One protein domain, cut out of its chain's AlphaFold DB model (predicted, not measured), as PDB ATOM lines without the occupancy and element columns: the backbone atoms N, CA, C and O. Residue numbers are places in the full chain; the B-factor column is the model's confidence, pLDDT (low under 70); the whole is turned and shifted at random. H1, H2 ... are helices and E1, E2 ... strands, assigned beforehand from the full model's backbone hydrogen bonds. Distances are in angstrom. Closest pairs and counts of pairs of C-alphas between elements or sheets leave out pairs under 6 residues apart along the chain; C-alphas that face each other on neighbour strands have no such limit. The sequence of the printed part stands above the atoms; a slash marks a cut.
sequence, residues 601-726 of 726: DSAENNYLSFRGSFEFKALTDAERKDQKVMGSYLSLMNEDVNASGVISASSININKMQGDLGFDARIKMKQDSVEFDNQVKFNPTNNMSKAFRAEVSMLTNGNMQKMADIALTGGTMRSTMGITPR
ATOM      1  N   ASP A 601     201.405 122.005 225.665       82.56
ATOM      2  CA  ASP A 601     201.504 122.083 227.128       82.56
ATOM      3  C   ASP A 601     200.131 122.039 227.824       82.56
ATOM      4  O   ASP A 601     199.981 121.389 228.856       82.56
ATOM      5  N   SER A 602     199.126 122.726 227.276       81.25
ATOM      6  CA  SER A 602     197.787 122.850 227.850       81.25
ATOM      7  C   SER A 602     196.739 123.247 226.806       81.25
ATOM      8  O   SER A 602     197.056 123.868 225.788       81.25
ATOM      9  N   ALA A 603     195.465 122.996 227.124       78.06
ATOM     10  CA  ALA A 603     194.314 123.414 226.315       78.06
ATOM     11  C   ALA A 603     194.287 124.916 226.014       78.06
ATOM     12  O   ALA A 603     193.884 125.345 224.933       78.06
ATOM     13  N   GLU A 604     194.707 125.734 226.979       80.50
ATOM     14  CA  GLU A 604     194.577 127.185 226.879       80.50
ATOM     15  C   GLU A 604     195.504 127.790 225.825       80.50
ATOM     16  O   GLU A 604     195.111 128.743 225.140       80.50
ATOM     17  N   ASN A 605     196.688 127.197 225.664       82.94
ATOM     18  CA  ASN A 605     197.726 127.633 224.734       82.94
ATOM     19  C   ASN A 605     197.709 126.864 223.401       82.94
ATOM     20  O   ASN A 605     198.533 127.135 222.520       82.94
ATOM     21  N   ASN A 606     196.779 125.921 223.238       87.81
ATOM     22  CA  ASN A 606     196.628 125.136 222.025       87.81
ATOM     23  C   ASN A 606     195.657 125.825 221.055       87.81
ATOM     24  O   ASN A 606     194.433 125.764 221.194       87.81
ATOM     25  N   TYR A 607     196.218 126.530 220.077       88.06
ATOM     26  CA  TYR A 607     195.477 127.187 219.008       88.06
ATOM     27  C   TYR A 607     196.217 127.029 217.685       88.06
ATOM     28  O   TYR A 607     197.443 127.080 217.637       88.06
ATOM     29  N   LEU A 608     195.462 126.923 216.596       91.56
ATOM     30  CA  LEU A 608     196.016 127.005 215.251       91.56
ATOM     31  C   LEU A 608     195.901 128.453 214.787       91.56
ATOM     32  O   LEU A 608     194.790 128.986 214.735       91.56
ATOM     33  N   SER A 609     197.029 129.109 214.500       93.44
ATOM     34  CA  SER A 609     197.041 130.508 214.064       93.44
ATOM     35  C   SER A 609     197.586 130.657 212.650       93.44
ATOM     36  O   SER A 609     198.574 130.039 212.265       93.44
ATOM     37  N   PHE A 610     196.939 131.526 211.886       95.50
ATOM     38  CA  PHE A 610     197.284 131.883 210.523       95.50
ATOM     39  C   PHE A 610     197.566 133.374 210.482       95.50
ATOM     40  O   PHE A 610     196.687 134.182 210.769       95.50
ATOM     41  N   ARG A 611     198.787 133.757 210.128       95.62
ATOM     42  CA  ARG A 611     199.172 135.165 209.990       95.62
ATOM     43  C   ARG A 611     199.660 135.400 208.587       95.62
ATOM     44  O   ARG A 611     200.483 134.637 208.105       95.62
ATOM     45  N   GLY A 612     199.203 136.453 207.941       94.94
ATOM     46  CA  GLY A 612     199.599 136.657 206.563       94.94
ATOM     47  C   GLY A 612     199.309 138.030 206.021       94.94
ATOM     48  O   GLY A 612     198.820 138.927 206.713       94.94
ATOM     49  N   SER A 613     199.633 138.169 204.748       95.50
ATOM     50  CA  SER A 613     199.325 139.335 203.944       95.50
ATOM     51  C   SER A 613     198.885 138.918 202.556       95.50
ATOM     52  O   SER A 613     199.372 137.929 202.015       95.50
ATOM     53  N   PHE A 614     198.000 139.707 201.972       96.56
ATOM     54  CA  PHE A 614     197.522 139.524 200.615       96.56
ATOM     55  C   PHE A 614     197.558 140.865 199.888       96.56
ATOM     56  O   PHE A 614     197.009 141.854 200.370       96.56
ATOM     57  N   GLU A 615     198.209 140.891 198.735       96.50
ATOM     58  CA  GLU A 615     198.220 142.013 197.805       96.50
ATOM     59  C   GLU A 615     197.346 141.644 196.608       96.50
ATOM     60  O   GLU A 615     197.640 140.693 195.878       96.50
ATOM     61  N   PHE A 616     196.276 142.408 196.396       96.69
ATOM     62  CA  PHE A 616     195.418 142.242 195.227       96.69
ATOM     63  C   PHE A 616     196.184 142.561 193.943       96.69
ATOM     64  O   PHE A 616     196.965 143.516 193.880       96.69
ATOM     65  N   LYS A 617     195.890 141.822 192.874       95.31
ATOM     66  CA  LYS A 617     196.414 142.117 191.545       95.31
ATOM     67  C   LYS A 617     196.000 143.521 191.103       95.31
ATOM     68  O   LYS A 617     194.821 143.884 191.099       95.31
ATOM     69  N   ALA A 618     196.987 144.314 190.699       91.44
ATOM     70  CA  ALA A 618     196.745 145.640 190.157       91.44
ATOM     71  C   ALA A 618     195.978 145.553 188.828       91.44
ATOM     72  O   ALA A 618     196.266 144.708 187.984       91.44
ATOM     73  N   LEU A 619     195.034 146.474 188.635       92.12
ATOM     74  CA  LEU A 619     194.285 146.608 187.386       92.12
ATOM     75  C   LEU A 619     194.950 147.661 186.504       92.12
ATOM     76  O   LEU A 619     195.285 148.762 186.969       92.12
ATOM     77  N   THR A 620     195.078 147.350 185.221       92.94
ATOM     78  CA  THR A 620     195.506 148.296 184.189       92.94
ATOM     79  C   THR A 620     194.503 149.444 184.034       92.94
ATOM     80  O   THR A 620     193.349 149.365 184.464       92.94
ATOM     81  N   ASP A 621     194.924 150.545 183.404       90.25
ATOM     82  CA  ASP A 621     194.027 151.680 183.142       90.25
ATOM     83  C   ASP A 621     192.845 151.297 182.235       90.25
ATOM     84  O   ASP A 621     191.759 151.860 182.378       90.25
ATOM     85  N   ALA A 622     193.047 150.344 181.319       92.31
ATOM     86  CA  ALA A 622     191.995 149.814 180.457       92.31
ATOM     87  C   ALA A 622     190.976 148.996 181.266       92.31
ATOM     88  O   ALA A 622     189.782 149.281 181.203       92.31
ATOM     89  N   GLU A 623     191.445 148.063 182.100       91.31
ATOM     90  CA  GLU A 623     190.586 147.245 182.970       91.31
ATOM     91  C   GLU A 623     189.804 148.091 183.980       91.31
ATOM     92  O   GLU A 623     188.649 147.800 184.272       91.31
ATOM     93  N   ARG A 624     190.391 149.178 184.497       87.56
ATOM     94  CA  ARG A 624     189.678 150.087 185.408       87.56
ATOM     95  C   ARG A 624     188.496 150.787 184.738       87.56
ATOM     96  O   ARG A 624     187.492 151.041 185.411       87.56
ATOM     97  N   LYS A 625     188.612 151.103 183.445       87.25
ATOM     98  CA  LYS A 625     187.577 151.793 182.657       87.25
ATOM     99  C   LYS A 625     186.521 150.843 182.094       87.25
ATOM    100  O   LYS A 625     185.400 151.285 181.854       87.25
ATOM    101  N   ASP A 626     186.854 149.572 181.895       88.06
ATOM    102  CA  ASP A 626     185.905 148.574 181.407       88.06
ATOM    103  C   ASP A 626     184.961 148.113 182.531       88.06
ATOM    104  O   ASP A 626     185.377 147.526 183.529       88.06
ATOM    105  N   GLN A 627     183.663 148.374 182.369       82.62
ATOM    106  CA  GLN A 627     182.628 147.958 183.324       82.62
ATOM    107  C   GLN A 627     182.405 146.441 183.347       82.62
ATOM    108  O   GLN A 627     181.828 145.929 184.302       82.62
ATOM    109  N   LYS A 628     182.862 145.708 182.325       82.00
ATOM    110  CA  LYS A 628     182.773 144.242 182.281       82.00
ATOM    111  C   LYS A 628     183.858 143.570 183.118       82.00
ATOM    112  O   LYS A 628     183.709 142.408 183.494       82.00
ATOM    113  N   VAL A 629     184.948 144.279 183.422       88.06
ATOM    114  CA  VAL A 629     186.057 143.735 184.206       88.06
ATOM    115  C   VAL A 629     185.806 143.974 185.692       88.06
ATOM    116  O   VAL A 629     185.957 145.079 186.210       88.06
ATOM    117  N   MET A 630     185.465 142.899 186.402       90.62
ATOM    118  CA  MET A 630     185.249 142.941 187.851       90.62
ATOM    119  C   MET A 630     186.548 142.871 188.668       90.62
ATOM    120  O   MET A 630     186.511 143.151 189.860       90.62
ATOM    121  N   GLY A 631     187.693 142.496 188.084       93.69
ATOM    122  CA  GLY A 631     188.928 142.262 188.847       93.69
ATOM    123  C   GLY A 631     188.726 141.232 189.967       93.69
ATOM    124  O   GLY A 631     188.012 140.247 189.769       93.69
ATOM    125  N   SER A 632     189.323 141.468 191.135       96.75
ATOM    126  CA  SER A 632     188.929 140.776 192.367       96.75
ATOM    127  C   SER A 632     187.589 141.320 192.868       96.75
ATOM    128  O   SER A 632     187.417 142.538 192.951       96.75
ATOM    129  N   TYR A 633     186.643 140.440 193.200       96.50
ATOM    130  CA  TYR A 633     185.290 140.826 193.593       96.50
ATOM    131  C   TYR A 633     184.637 139.873 194.597       96.50
ATOM    132  O   TYR A 633     185.003 138.705 194.695       96.50
ATOM    133  N   LEU A 634     183.619 140.388 195.284       96.38
ATOM    134  CA  LEU A 634     182.593 139.657 196.019       96.38
ATOM    135  C   LEU A 634     181.224 140.117 195.511       96.38
ATOM    136  O   LEU A 634     180.987 141.314 195.351       96.38
ATOM    137  N   SER A 635     180.324 139.175 195.269       95.00
ATOM    138  CA  SER A 635     178.997 139.425 194.729       95.00
ATOM    139  C   SER A 635     177.938 138.657 195.502       95.00
ATOM    140  O   SER A 635     178.103 137.467 195.779       95.00
ATOM    141  N   LEU A 636     176.846 139.351 195.808       95.06
ATOM    142  CA  LEU A 636     175.595 138.765 196.271       95.06
ATOM    143  C   LEU A 636     174.595 138.877 195.127       95.06
ATOM    144  O   LEU A 636     174.285 139.984 194.678       95.06
ATOM    145  N   MET A 637     174.125 137.736 194.638       89.94
ATOM    146  CA  MET A 637     173.272 137.656 193.461       89.94
ATOM    147  C   MET A 637     171.931 137.024 193.808       89.94
ATOM    148  O   MET A 637     171.835 136.129 194.648       89.94
ATOM    149  N   ASN A 638     170.894 137.462 193.110       87.06
ATOM    150  CA  ASN A 638     169.636 136.752 193.041       87.06
ATOM    151  C   ASN A 638     169.335 136.425 191.580       87.06
ATOM    152  O   ASN A 638     169.389 137.306 190.719       87.06
ATOM    153  N   GLU A 639     169.042 135.159 191.321       81.00
ATOM    154  CA  GLU A 639     168.617 134.658 190.018       81.00
ATOM    155  C   GLU A 639     167.118 134.376 190.093       81.00
ATOM    156  O   GLU A 639     166.686 133.568 190.918       81.00
ATOM    157  N   ASP A 640     166.346 135.049 189.243       73.81
ATOM    158  CA  ASP A 640     164.910 134.833 189.092       73.81
ATOM    159  C   ASP A 640     164.625 134.191 187.732       73.81
ATOM    160  O   ASP A 640     165.234 134.552 186.720       73.81
ATOM    161  N   VAL A 641     163.711 133.229 187.702       70.44
ATOM    162  CA  VAL A 641     163.314 132.527 186.480       70.44
ATOM    163  C   VAL A 641     161.948 133.052 186.083       70.44
ATOM    164  O   VAL A 641     160.952 132.805 186.760       70.44
ATOM    165  N   ASN A 642     161.878 133.777 184.969       71.44
ATOM    166  CA  ASN A 642     160.589 134.269 184.499       71.44
ATOM    167  C   ASN A 642     159.704 133.121 183.967       71.44
ATOM    168  O   ASN A 642     160.162 132.001 183.747       71.44
ATOM    169  N   ALA A 643     158.426 133.407 183.698       72.31
ATOM    170  CA  ALA A 643     157.449 132.417 183.222       72.31
ATOM    171  C   ALA A 643     157.836 131.705 181.901       72.31
ATOM    172  O   ALA A 643     157.230 130.695 181.551       72.31
ATOM    173  N   SER A 644     158.827 132.218 181.165       72.94
ATOM    174  CA  SER A 644     159.359 131.636 179.925       72.94
ATOM    175  C   SER A 644     160.642 130.820 180.136       72.94
ATOM    176  O   SER A 644     161.236 130.371 179.159       72.94
ATOM    177  N   GLY A 645     161.091 130.645 181.383       68.44
ATOM    178  CA  GLY A 645     162.314 129.917 181.722       68.44
ATOM    179  C   GLY A 645     163.606 130.723 181.545       68.44
ATOM    180  O   GLY A 645     164.691 130.153 181.637       68.44
ATOM    181  N   VAL A 646     163.527 132.034 181.284       75.69
ATOM    182  CA  VAL A 646     164.715 132.890 181.139       75.69
ATOM    183  C   VAL A 646     165.168 133.371 182.513       75.69
ATOM    184  O   VAL A 646     164.394 133.978 183.256       75.69
ATOM    185  N   ILE A 647     166.441 133.129 182.823       72.62
ATOM    186  CA  ILE A 647     167.072 133.544 184.077       72.62
ATOM    187  C   ILE A 647     167.449 135.026 183.987       72.62
ATOM    188  O   ILE A 647     168.225 135.428 183.120       72.62
ATOM    189  N   SER A 648     166.914 135.836 184.897       78.25
ATOM    190  CA  SER A 648     167.302 137.230 185.106       78.25
ATOM    191  C   SER A 648     168.079 137.341 186.413       78.25
ATOM    192  O   SER A 648     167.564 137.002 187.475       78.25
ATOM    193  N   ALA A 649     169.320 137.820 186.341       82.56
ATOM    194  CA  ALA A 649     170.164 138.008 187.513       82.56
ATOM    195  C   ALA A 649     170.202 139.484 187.926       82.56
ATOM    196  O   ALA A 649     170.423 140.372 187.096       82.56
ATOM    197  N   SER A 650     170.028 139.731 189.222       88.88
ATOM    198  CA  SER A 650     170.341 141.010 189.857       88.88
ATOM    199  C   SER A 650     171.415 140.794 190.910       88.88
ATOM    200  O   SER A 650     171.362 139.804 191.637       88.88
ATOM    201  N   SER A 651     172.392 141.691 191.012       91.62
ATOM    202  CA  SER A 651     173.452 141.541 192.012       91.62
ATOM    203  C   SER A 651     173.967 142.853 192.569       91.62
ATOM    204  O   SER A 651     173.926 143.889 191.908       91.62
ATOM    205  N   ILE A 652     174.484 142.786 193.794       94.19
ATOM    206  CA  ILE A 652     175.297 143.831 194.411       94.19
ATOM    207  C   ILE A 652     176.720 143.290 194.495       94.19
ATOM    208  O   ILE A 652     176.944 142.175 194.964       94.19
ATOM    209  N   ASN A 653     177.681 144.078 194.028       94.44
ATOM    210  CA  ASN A 653     179.067 143.667 193.882       94.44
ATOM    211  C   ASN A 653     179.979 144.668 194.582       94.44
ATOM    212  O   ASN A 653     179.843 145.875 194.396       94.44
ATOM    213  N   ILE A 654     180.948 144.147 195.325       96.12
ATOM    214  CA  ILE A 654     182.165 144.855 195.707       96.12
ATOM    215  C   ILE A 654     183.238 144.318 194.769       96.12
ATOM    216  O   ILE A 654     183.679 143.183 194.927       96.12
ATOM    217  N   ASN A 655     183.596 145.076 193.743       95.19
ATOM    218  CA  ASN A 655     184.499 144.640 192.689       95.19
ATOM    219  C   ASN A 655     185.716 145.564 192.580       95.19
ATOM    220  O   ASN A 655     185.875 146.520 193.340       95.19
ATOM    221  N   LYS A 656     186.630 145.218 191.673       95.00
ATOM    222  CA  LYS A 656     187.901 145.907 191.444       95.00
ATOM    223  C   LYS A 656     188.683 146.115 192.743       95.00
ATOM    224  O   LYS A 656     189.287 147.167 192.943       95.00
ATOM    225  N   MET A 657     188.653 145.115 193.626       96.06
ATOM    226  CA  MET A 657     189.363 145.167 194.901       96.06
ATOM    227  C   MET A 657     190.872 145.262 194.655       96.06
ATOM    228  O   MET A 657     191.431 144.488 193.877       96.06
ATOM    229  N   GLN A 658     191.511 146.234 195.301       95.12
ATOM    230  CA  GLN A 658     192.926 146.578 195.173       95.12
ATOM    231  C   GLN A 658     193.533 146.923 196.536       95.12
ATOM    232  O   GLN A 658     192.810 147.275 197.468       95.12
ATOM    233  N   GLY A 659     194.863 146.893 196.621       94.81
ATOM    234  CA  GLY A 659     195.631 147.276 197.807       94.81
ATOM    235  C   GLY A 659     196.186 146.078 198.572       94.81
ATOM    236  O   GLY A 659     196.149 144.946 198.088       94.81
ATOM    237  N   ASP A 660     196.690 146.352 199.771       94.75
ATOM    238  CA  ASP A 660     197.331 145.347 200.616       94.75
ATOM    239  C   ASP A 660     196.500 145.115 201.889       94.75
ATOM    240  O   ASP A 660     196.076 146.056 202.576       94.75
ATOM    241  N   LEU A 661     196.296 143.846 202.228       95.81
ATOM    242  CA  LEU A 661     195.655 143.389 203.455       95.81
ATOM    243  C   LEU A 661     196.660 142.610 204.298       95.81
ATOM    244  O   LEU A 661     197.444 141.825 203.773       95.81
ATOM    245  N   GLY A 662     196.615 142.792 205.612       96.75
ATOM    246  CA  GLY A 662     197.195 141.860 206.577       96.75
ATOM    247  C   GLY A 662     196.087 141.082 207.275       96.75
ATOM    248  O   GLY A 662     194.998 141.620 207.463       96.75
ATOM    249  N   PHE A 663     196.344 139.855 207.706       95.56
ATOM    250  CA  PHE A 663     195.393 139.090 208.510       95.56
ATOM    251  C   PHE A 663     196.074 138.296 209.631       95.56
ATOM    252  O   PHE A 663     197.231 137.893 209.513       95.56
ATOM    253  N   ASP A 664     195.355 138.106 210.736       95.88
ATOM    254  CA  ASP A 664     195.685 137.187 211.835       95.88
ATOM    255  C   ASP A 664     194.388 136.463 212.202       95.88
ATOM    256  O   ASP A 664     193.415 137.105 212.601       95.88
ATOM    257  N   ALA A 665     194.357 135.153 212.000       95.38
ATOM    258  CA  ALA A 665     193.243 134.289 212.343       95.38
ATOM    259  C   ALA A 665     193.704 133.230 213.343       95.38
ATOM    260  O   ALA A 665     194.837 132.747 213.272       95.38
ATOM    261  N   ARG A 666     192.832 132.859 214.279       94.06
ATOM    262  CA  ARG A 666     193.075 131.802 215.263       94.06
ATOM    263  C   ARG A 666     191.838 130.945 215.424       94.06
ATOM    264  O   ARG A 666     190.727 131.464 215.480       94.06
ATOM    265  N   ILE A 667     192.066 129.644 215.532       93.19
ATOM    266  CA  ILE A 667     191.034 128.650 215.809       93.19
ATOM    267  C   ILE A 667     191.374 127.984 217.138       93.19
ATOM    268  O   ILE A 667     192.475 127.443 217.308       93.19
ATOM    269  N   LYS A 668     190.430 128.012 218.079       92.12
ATOM    270  CA  LYS A 668     190.558 127.378 219.393       92.12
ATOM    271  C   LYS A 668     189.427 126.378 219.604       92.12
ATOM    272  O   LYS A 668     188.254 126.732 219.522       92.12
ATOM    273  N   MET A 669     189.801 125.135 219.892       91.62
ATOM    274  CA  MET A 669     188.879 124.088 220.325       91.62
ATOM    275  C   MET A 669     188.816 124.093 221.850       91.62
ATOM    276  O   MET A 669     189.856 124.037 222.509       91.62
ATOM    277  N   LYS A 670     187.609 124.152 222.405       90.06
ATOM    278  CA  LYS A 670     187.330 124.040 223.839       90.06
ATOM    279  C   LYS A 670     186.571 122.746 224.125       90.06
ATOM    280  O   LYS A 670     186.229 121.999 223.210       90.06
ATOM    281  N   GLN A 671     186.295 122.497 225.403       90.06
ATOM    282  CA  GLN A 671     185.570 121.311 225.856       90.06
ATOM    283  C   GLN A 671     184.183 121.161 225.208       90.06
ATOM    284  O   GLN A 671     183.733 120.041 224.997       90.06
ATOM    285  N   ASP A 672     183.504 122.265 224.908       89.12
ATOM    286  CA  ASP A 672     182.113 122.293 224.442       89.12
ATOM    287  C   ASP A 672     181.856 123.315 223.320       89.12
ATOM    288  O   ASP A 672     180.712 123.556 222.931       89.12
ATOM    289  N   SER A 673     182.910 123.956 222.815       89.56
ATOM    290  CA  SER A 673     182.791 125.077 221.888       89.56
ATOM    291  C   SER A 673     183.998 125.213 220.965       89.56
ATOM    292  O   SER A 673     185.090 124.709 221.238       89.56
ATOM    293  N   VAL A 674     183.792 125.904 219.845       90.69
ATOM    294  CA  VAL A 674     184.854 126.299 218.909       90.69
ATOM    295  C   VAL A 674     184.859 127.813 218.780       90.69
ATOM    296  O   VAL A 674     183.810 128.413 218.555       90.69
ATOM    297  N   GLU A 675     186.030 128.431 218.901       92.69
ATOM    298  CA  GLU A 675     186.209 129.877 218.779       92.69
ATOM    299  C   GLU A 675     187.088 130.230 217.582       92.69
ATOM    300  O   GLU A 675     188.163 129.658 217.381       92.69
ATOM    301  N   PHE A 676     186.621 131.206 216.809       93.56
ATOM    302  CA  PHE A 676     187.309 131.782 215.664       93.56
ATOM    303  C   PHE A 676     187.582 133.257 215.936       93.56
ATOM    304  O   PHE A 676     186.660 134.076 215.914       93.56
ATOM    305  N   ASP A 677     188.849 133.602 216.139       94.00
ATOM    306  CA  ASP A 677     189.302 134.981 216.300       94.00
ATOM    307  C   ASP A 677     189.982 135.444 215.023       94.00
ATOM    308  O   ASP A 677     191.038 134.939 214.655       94.00
ATOM    309  N   ASN A 678     189.393 136.424 214.346       95.38
ATOM    310  CA  ASN A 678     189.856 136.903 213.054       95.38
ATOM    311  C   ASN A 678     190.124 138.402 213.096       95.38
ATOM    312  O   ASN A 678     189.337 139.203 213.606       95.38
ATOM    313  N   GLN A 679     191.231 138.797 212.488       95.81
ATOM    314  CA  GLN A 679     191.629 140.175 212.319       95.81
ATOM    315  C   GLN A 679     192.052 140.411 210.876       95.81
ATOM    316  O   GLN A 679     192.909 139.700 210.365       95.81
ATOM    317  N   VAL A 680     191.514 141.461 210.259       95.94
ATOM    318  CA  VAL A 680     191.963 141.970 208.960       95.94
ATOM    319  C   VAL A 680     192.455 143.399 209.148       95.94
ATOM    320  O   VAL A 680     191.738 144.260 209.658       95.94
ATOM    321  N   LYS A 681     193.701 143.653 208.763       96.38
ATOM    322  CA  LYS A 681     194.343 144.967 208.758       96.38
ATOM    323  C   LYS A 681     194.326 145.512 207.337       96.38
ATOM    324  O   LYS A 681     194.922 144.916 206.445       96.38
ATOM    325  N   PHE A 682     193.681 146.651 207.139       95.88
ATOM    326  CA  PHE A 682     193.685 147.347 205.855       95.88
ATOM    327  C   PHE A 682     194.917 148.239 205.774       95.88
ATOM    328  O   PHE A 682     195.195 148.963 206.730       95.88
ATOM    329  N   ASN A 683     195.638 148.196 204.650       94.38
ATOM    330  CA  ASN A 683     196.863 148.966 204.431       94.38
ATOM    331  C   ASN A 683     197.875 148.838 205.591       94.38
ATOM    332  O   ASN A 683     198.201 149.831 206.247       94.38
ATOM    333  N   PRO A 684     198.380 147.624 205.885       93.06
ATOM    334  CA  PRO A 684     199.226 147.387 207.056       93.06
ATOM    335  C   PRO A 684     200.536 148.196 207.048       93.06
ATOM    336  O   PRO A 684     201.125 148.404 208.106       93.06
ATOM    337  N   THR A 685     200.984 148.668 205.880       90.38
ATOM    338  CA  THR A 685     202.193 149.492 205.714       90.38
ATOM    339  C   THR A 685     201.929 150.996 205.838       90.38
ATOM    340  O   THR A 685     202.877 151.777 205.793       90.38
ATOM    341  N   ASN A 686     200.666 151.420 205.994       90.12
ATOM    342  CA  ASN A 686     200.232 152.823 205.979       90.12
ATOM    343  C   ASN A 686     200.715 153.602 204.740       90.12
ATOM    344  O   ASN A 686     200.934 154.813 204.790       90.12
ATOM    345  N   ASN A 687     200.875 152.918 203.605       91.94
ATOM    346  CA  ASN A 687     201.287 153.532 202.351       91.94
ATOM    347  C   ASN A 687     200.052 153.857 201.505       91.94
ATOM    348  O   ASN A 687     199.269 152.979 201.159       91.94
ATOM    349  N   MET A 688     199.869 155.121 201.124       89.69
ATOM    350  CA  MET A 688     198.685 155.542 200.368       89.69
ATOM    351  C   MET A 688     198.556 154.918 198.970       89.69
ATOM    352  O   MET A 688     197.444 154.818 198.444       89.69
ATOM    353  N   SER A 689     199.665 154.460 198.386       89.06
ATOM    354  CA  SER A 689     199.646 153.681 197.138       89.06
ATOM    355  C   SER A 689     199.093 152.261 197.321       89.06
ATOM    356  O   SER A 689     198.710 151.629 196.342       89.06
ATOM    357  N   LYS A 690     199.008 151.785 198.570       91.88
ATOM    358  CA  LYS A 690     198.584 150.436 198.972       91.88
ATOM    359  C   LYS A 690     197.281 150.411 199.775       91.88
ATOM    360  O   LYS A 690     196.893 149.366 200.295       91.88
ATOM    361  N   ALA A 691     196.591 151.551 199.861       94.12
ATOM    362  CA  ALA A 691     195.274 151.640 200.479       94.12
ATOM    363  C   ALA A 691     194.301 150.636 199.845       94.12
ATOM    364  O   ALA A 691     194.293 150.483 198.622       94.12
ATOM    365  N   PHE A 692     193.464 149.999 200.669       95.38
ATOM    366  CA  PHE A 692     192.426 149.116 200.152       95.38
ATOM    367  C   PHE A 692     191.397 149.949 199.396       95.38
ATOM    368  O   PHE A 692     190.885 150.939 199.925       95.38
ATOM    369  N   ARG A 693     191.105 149.562 198.157       94.88
ATOM    370  CA  ARG A 693     190.143 150.242 197.288       94.88
ATOM    371  C   ARG A 693     189.220 149.220 196.660       94.88
ATOM    372  O   ARG A 693     189.672 148.137 196.308       94.88
ATOM    373  N   ALA A 694     187.955 149.574 196.502       95.50
ATOM    374  CA  ALA A 694     186.981 148.762 195.790       95.50
ATOM    375  C   ALA A 694     185.898 149.651 195.176       95.50
ATOM    376  O   ALA A 694     185.635 150.748 195.665       95.50
ATOM    377  N   GLU A 695     185.250 149.162 194.131       95.44
ATOM    378  CA  GLU A 695     184.081 149.776 193.514       95.44
ATOM    379  C   GLU A 695     182.832 148.997 193.953       95.44
ATOM    380  O   GLU A 695     182.796 147.768 193.924       95.44
ATOM    381  N   VAL A 696     181.798 149.714 194.392       95.69
ATOM    382  CA  VAL A 696     180.478 149.133 194.647       95.69
ATOM    383  C   VAL A 696     179.641 149.321 193.396       95.69
ATOM    384  O   VAL A 696     179.482 150.447 192.916       95.69
ATOM    385  N   SER A 697     179.091 148.233 192.871       93.50
ATOM    386  CA  SER A 697     178.275 148.248 191.658       93.50
ATOM    387  C   SER A 697     177.063 147.333 191.767       93.50
ATOM    388  O   SER A 697     177.075 146.320 192.469       93.50
ATOM    389  N   MET A 698     176.007 147.682 191.040       92.38
ATOM    390  CA  MET A 698     174.795 146.883 190.914       92.38
ATOM    391  C   MET A 698     174.650 146.364 189.493       92.38
ATOM    392  O   MET A 698     174.814 147.113 188.534       92.38
ATOM    393  N   LEU A 699     174.318 145.086 189.356       87.75
ATOM    394  CA  LEU A 699     173.899 144.487 188.098       87.75
ATOM    395  C   LEU A 699     172.373 144.430 188.081       87.75
ATOM    396  O   LEU A 699     171.773 143.805 188.954       87.75
ATOM    397  N   THR A 700     171.758 145.044 187.075       82.25
ATOM    398  CA  THR A 700     170.314 144.940 186.817       82.25
ATOM    399  C   THR A 700     170.091 144.745 185.324       82.25
ATOM    400  O   THR A 700     170.634 145.510 184.524       82.25
ATOM    401  N   ASN A 701     169.302 143.741 184.932       73.44
ATOM    402  CA  ASN A 701     168.991 143.447 183.525       73.44
ATOM    403  C   ASN A 701     170.245 143.305 182.635       73.44
ATOM    404  O   ASN A 701     170.286 143.815 181.517       73.44
ATOM    405  N   GLY A 702     171.298 142.664 183.156       74.62
ATOM    406  CA  GLY A 702     172.552 142.426 182.429       74.62
ATOM    407  C   GLY A 702     173.491 143.632 182.306       74.62
ATOM    408  O   GLY A 702     174.586 143.481 181.768       74.62
ATOM    409  N   ASN A 703     173.118 144.803 182.832       82.88
ATOM    410  CA  ASN A 703     173.953 146.004 182.815       82.88
ATOM    411  C   ASN A 703     174.513 146.292 184.208       82.88
ATOM    412  O   ASN A 703     173.753 146.458 185.164       82.88
ATOM    413  N   MET A 704     175.841 146.349 184.322       87.19
ATOM    414  CA  MET A 704     176.523 146.703 185.565       87.19
ATOM    415  C   MET A 704     176.653 148.222 185.665       87.19
ATOM    416  O   MET A 704     177.190 148.867 184.769       87.19
ATOM    417  N   GLN A 705     176.164 148.793 186.760       89.75
ATOM    418  CA  GLN A 705     176.236 150.218 187.048       89.75
ATOM    419  C   GLN A 705     177.040 150.450 188.321       89.75
ATOM    420  O   GLN A 705     176.742 149.896 189.380       89.75
ATOM    421  N   LYS A 706     178.059 151.300 188.219       92.00
ATOM    422  CA  LYS A 706     178.824 151.772 189.371       92.00
ATOM    423  C   LYS A 706     177.946 152.645 190.266       92.00
ATOM    424  O   LYS A 706     177.310 153.576 189.783       92.00
ATOM    425  N   MET A 707     177.979 152.378 191.568       92.56
ATOM    426  CA  MET A 707     177.276 153.160 192.586       92.56
ATOM    427  C   MET A 707     178.219 154.040 193.403       92.56
ATOM    428  O   MET A 707     177.905 155.198 193.658       92.56
ATOM    429  N   ALA A 708     179.352 153.487 193.847       94.81
ATOM    430  CA  ALA A 708     180.261 154.163 194.769       94.81
ATOM    431  C   ALA A 708     181.689 153.610 194.682       94.81
ATOM    432  O   ALA A 708     181.914 152.523 194.154       94.81
ATOM    433  N   ASP A 709     182.637 154.352 195.251       94.12
ATOM    434  CA  ASP A 709     184.003 153.898 195.517       94.12
ATOM    435  C   ASP A 709     184.237 153.822 197.028       94.12
ATOM    436  O   ASP A 709     183.856 154.726 197.774       94.12
ATOM    437  N   ILE A 710     184.899 152.758 197.473       94.12
ATOM    438  CA  ILE A 710     185.373 152.576 198.844       94.12
ATOM    439  C   ILE A 710     186.891 152.744 198.841       94.12
ATOM    440  O   ILE A 710     187.585 152.153 198.014       94.12
ATOM    441  N   ALA A 711     187.415 153.511 199.798       94.06
ATOM    442  CA  ALA A 711     188.842 153.586 200.078       94.06
ATOM    443  C   ALA A 711     189.086 153.514 201.591       94.06
ATOM    444  O   ALA A 711     188.638 154.382 202.339       94.06
ATOM    445  N   LEU A 712     189.817 152.492 202.036       94.38
ATOM    446  CA  LEU A 712     190.267 152.336 203.418       94.38
ATOM    447  C   LEU A 712     191.780 152.559 203.458       94.38
ATOM    448  O   LEU A 712     192.570 151.750 202.968       94.38
ATOM    449  N   THR A 713     192.188 153.695 204.019       93.88
ATOM    450  CA  THR A 713     193.594 154.128 204.058       93.88
ATOM    451  C   THR A 713     194.384 153.519 205.214       93.88
ATOM    452  O   THR A 713     195.606 153.640 205.241       93.88
ATOM    453  N   GLY A 714     193.703 152.844 206.136       93.75
ATOM    454  CA  GLY A 714     194.259 152.171 207.301       93.75
ATOM    455  C   GLY A 714     193.138 151.636 208.190       93.75
ATOM    456  O   GLY A 714     191.963 151.941 207.976       93.75
ATOM    457  N   GLY A 715     193.495 150.851 209.204       93.75
ATOM    458  CA  GLY A 715     192.560 150.374 210.225       93.75
ATOM    459  C   GLY A 715     192.535 148.858 210.366       93.75
ATOM    460  O   GLY A 715     193.238 148.117 209.680       93.75
ATOM    461  N   THR A 716     191.750 148.379 211.324       95.00
ATOM    462  CA  THR A 716     191.667 146.955 211.650       95.00
ATOM    463  C   THR A 716     190.223 146.565 211.906       95.00
ATOM    464  O   THR A 716     189.581 147.121 212.794       95.00
ATOM    465  N   MET A 717     189.737 145.583 211.158       94.62
ATOM    466  CA  MET A 717     188.482 144.894 211.431       94.62
ATOM    467  C   MET A 717     188.782 143.657 212.274       94.62
ATOM    468  O   MET A 717     189.734 142.927 211.993       94.62
ATOM    469  N   ARG A 718     187.996 143.445 213.328       94.94
ATOM    470  CA  ARG A 718     188.101 142.285 214.218       94.94
ATOM    471  C   ARG A 718     186.749 141.596 214.293       94.94
ATOM    472  O   ARG A 718     185.732 142.279 214.383       94.94
ATOM    473  N   SER A 719     186.761 140.273 214.264       94.19
ATOM    474  CA  SER A 719     185.582 139.431 214.424       94.19
ATOM    475  C   SER A 719     185.941 138.245 215.308       94.19
ATOM    476  O   SER A 719     186.924 137.559 215.035       94.19
ATOM    477  N   THR A 720     185.140 138.015 216.343       93.00
ATOM    478  CA  THR A 720     185.223 136.828 217.195       93.00
ATOM    479  C   THR A 720     183.892 136.103 217.099       93.00
ATOM    480  O   THR A 720     182.842 136.696 217.350       93.00
ATOM    481  N   MET A 721     183.934 134.829 216.725       92.06
ATOM    482  CA  MET A 721     182.759 133.971 216.617       92.06
ATOM    483  C   MET A 721     182.983 132.709 217.443       92.06
ATOM    484  O   MET A 721     183.910 131.952 217.169       92.06
ATOM    485  N   GLY A 722     182.127 132.482 218.439       89.31
ATOM    486  CA  GLY A 722     182.069 131.234 219.195       89.31
ATOM    487  C   GLY A 722     180.867 130.403 218.760       89.31
ATOM    488  O   GLY A 722     179.765 130.936 218.632       89.31
ATOM    489  N   ILE A 723     181.073 129.107 218.535       83.56
ATOM    490  CA  ILE A 723     180.009 128.139 218.265       83.56
ATOM    491  C   ILE A 723     179.929 127.187 219.455       83.56
ATOM    492  O   ILE A 723     180.842 126.392 219.674       83.56
ATOM    493  N   THR A 724     178.821 127.261 220.192       86.50
ATOM    494  CA  THR A 724     178.459 126.328 221.265       86.50
ATOM    495  C   THR A 724     177.146 125.658 220.871       86.50
ATOM    496  O   THR A 724     176.107 126.329 220.847       86.50
ATOM    497  N   PRO A 725     177.166 124.370 220.508       76.56
ATOM    498  CA  PRO A 725     175.946 123.619 220.260       76.56
ATOM    499  C   PRO A 725     175.075 123.551 221.519       76.56
ATOM    500  O   PRO A 725     175.598 123.532 222.632       76.56
ATOM    501  N   ARG A 726     173.753 123.565 221.331       65.00
ATOM    502  CA  ARG A 726     172.770 123.521 222.422       65.00
ATOM    503  C   ARG A 726     172.384 122.111 222.818       65.00
ATOM    504  O   ARG A 726     172.326 121.261 221.903       65.00
TER     505      ARG A 726
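What this domain is: This is residues 601 to 726 of the 726 residues of an uncharacterized protein of Acinetobacter sp. ANC 5600 (UniProt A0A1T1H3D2). Two four-stranded antiparallel sheets stand as the two wings of an open V, one of E1, E4, E5 and E8, the other of E2, E3, E6 and E7. They meet only near the point of the V, where E3 leads into E4 and E7 into E8, and the one short helix, H1, lies near E3. The printed part has 126 residues, in the order E1, H1, E2, E3, E4, E5, E6, E7, E8, and is mostly strand. The sheets' orders are E1, E4, E5, E8 and E2, E3, E6, E7. The whole is loose, with a radius of gyration of the C-alphas of 19.5 A, and flat, with spans of 60 by 45 by 18 A.

How they stand to each other: E1, residues 608 to 616, is an edge strand, antiparallel to E4, residues 660 to 669, at 161 degrees; N 610 and O 665 are 2.8 A apart, within hydrogen-bond range. H1, residues 621 to 625, is on neither sheet, and its one O i to N i+4 pair is within hydrogen-bond range. E2, residues 632 to 641, and E3, residues 647 to 658, form a hairpin, with N 636 and O 652 at 2.9 A; E2 bends by 51 degrees at residue 636 and E3 by 54 degrees at residue 652. The closest C-alphas of H1 and E3 are those of Arg 624 and Lys 656, 7.6 A apart. E3 and E4 meet only through their link. E4 forms a hairpin with E5, residues 674 to 682, with N 664 and O 679 at 2.9 A. E6, residues 692 to 700, is antiparallel to E3, with N 653 and O 697 at 2.8 A, and forms a hairpin with E7, residues 703 to 712, with N 705 and O 698 at 2.8 A. E8, residues 715 to 723, is antiparallel to E5, with N 678 and O 719 at 2.8 A. Between the sheets, the closest C-alphas of E1 and E3 are those of Phe 616 and Gln 658, 5.0 A apart; E3 and E8 are apart. Both sheets are twisted.

Where its parts are: E1 begins at C-alpha 608, (196.016, 127.005, 215.251), and is 25.2 A long. H1 is 6.5 A long, E2 27.5 A, E3 31.0 A, E4 30.2 A, E5 26.3 A, E6 26.2 A and E7 27.0 A. E4 begins at C-alpha 660, (197.331, 145.347, 200.616). E8, 26.8 A long, ends at C-alpha 723, (180.009, 128.139, 218.265).

The domain as a whole: The C-alphas of Asp 601 and Ser 644, the two farthest apart, are 64.0 A apart. The printed part has no cut and no long link. Residues 645 and 726 are under 70 in pLDDT; the mean of the printed part is 89.9.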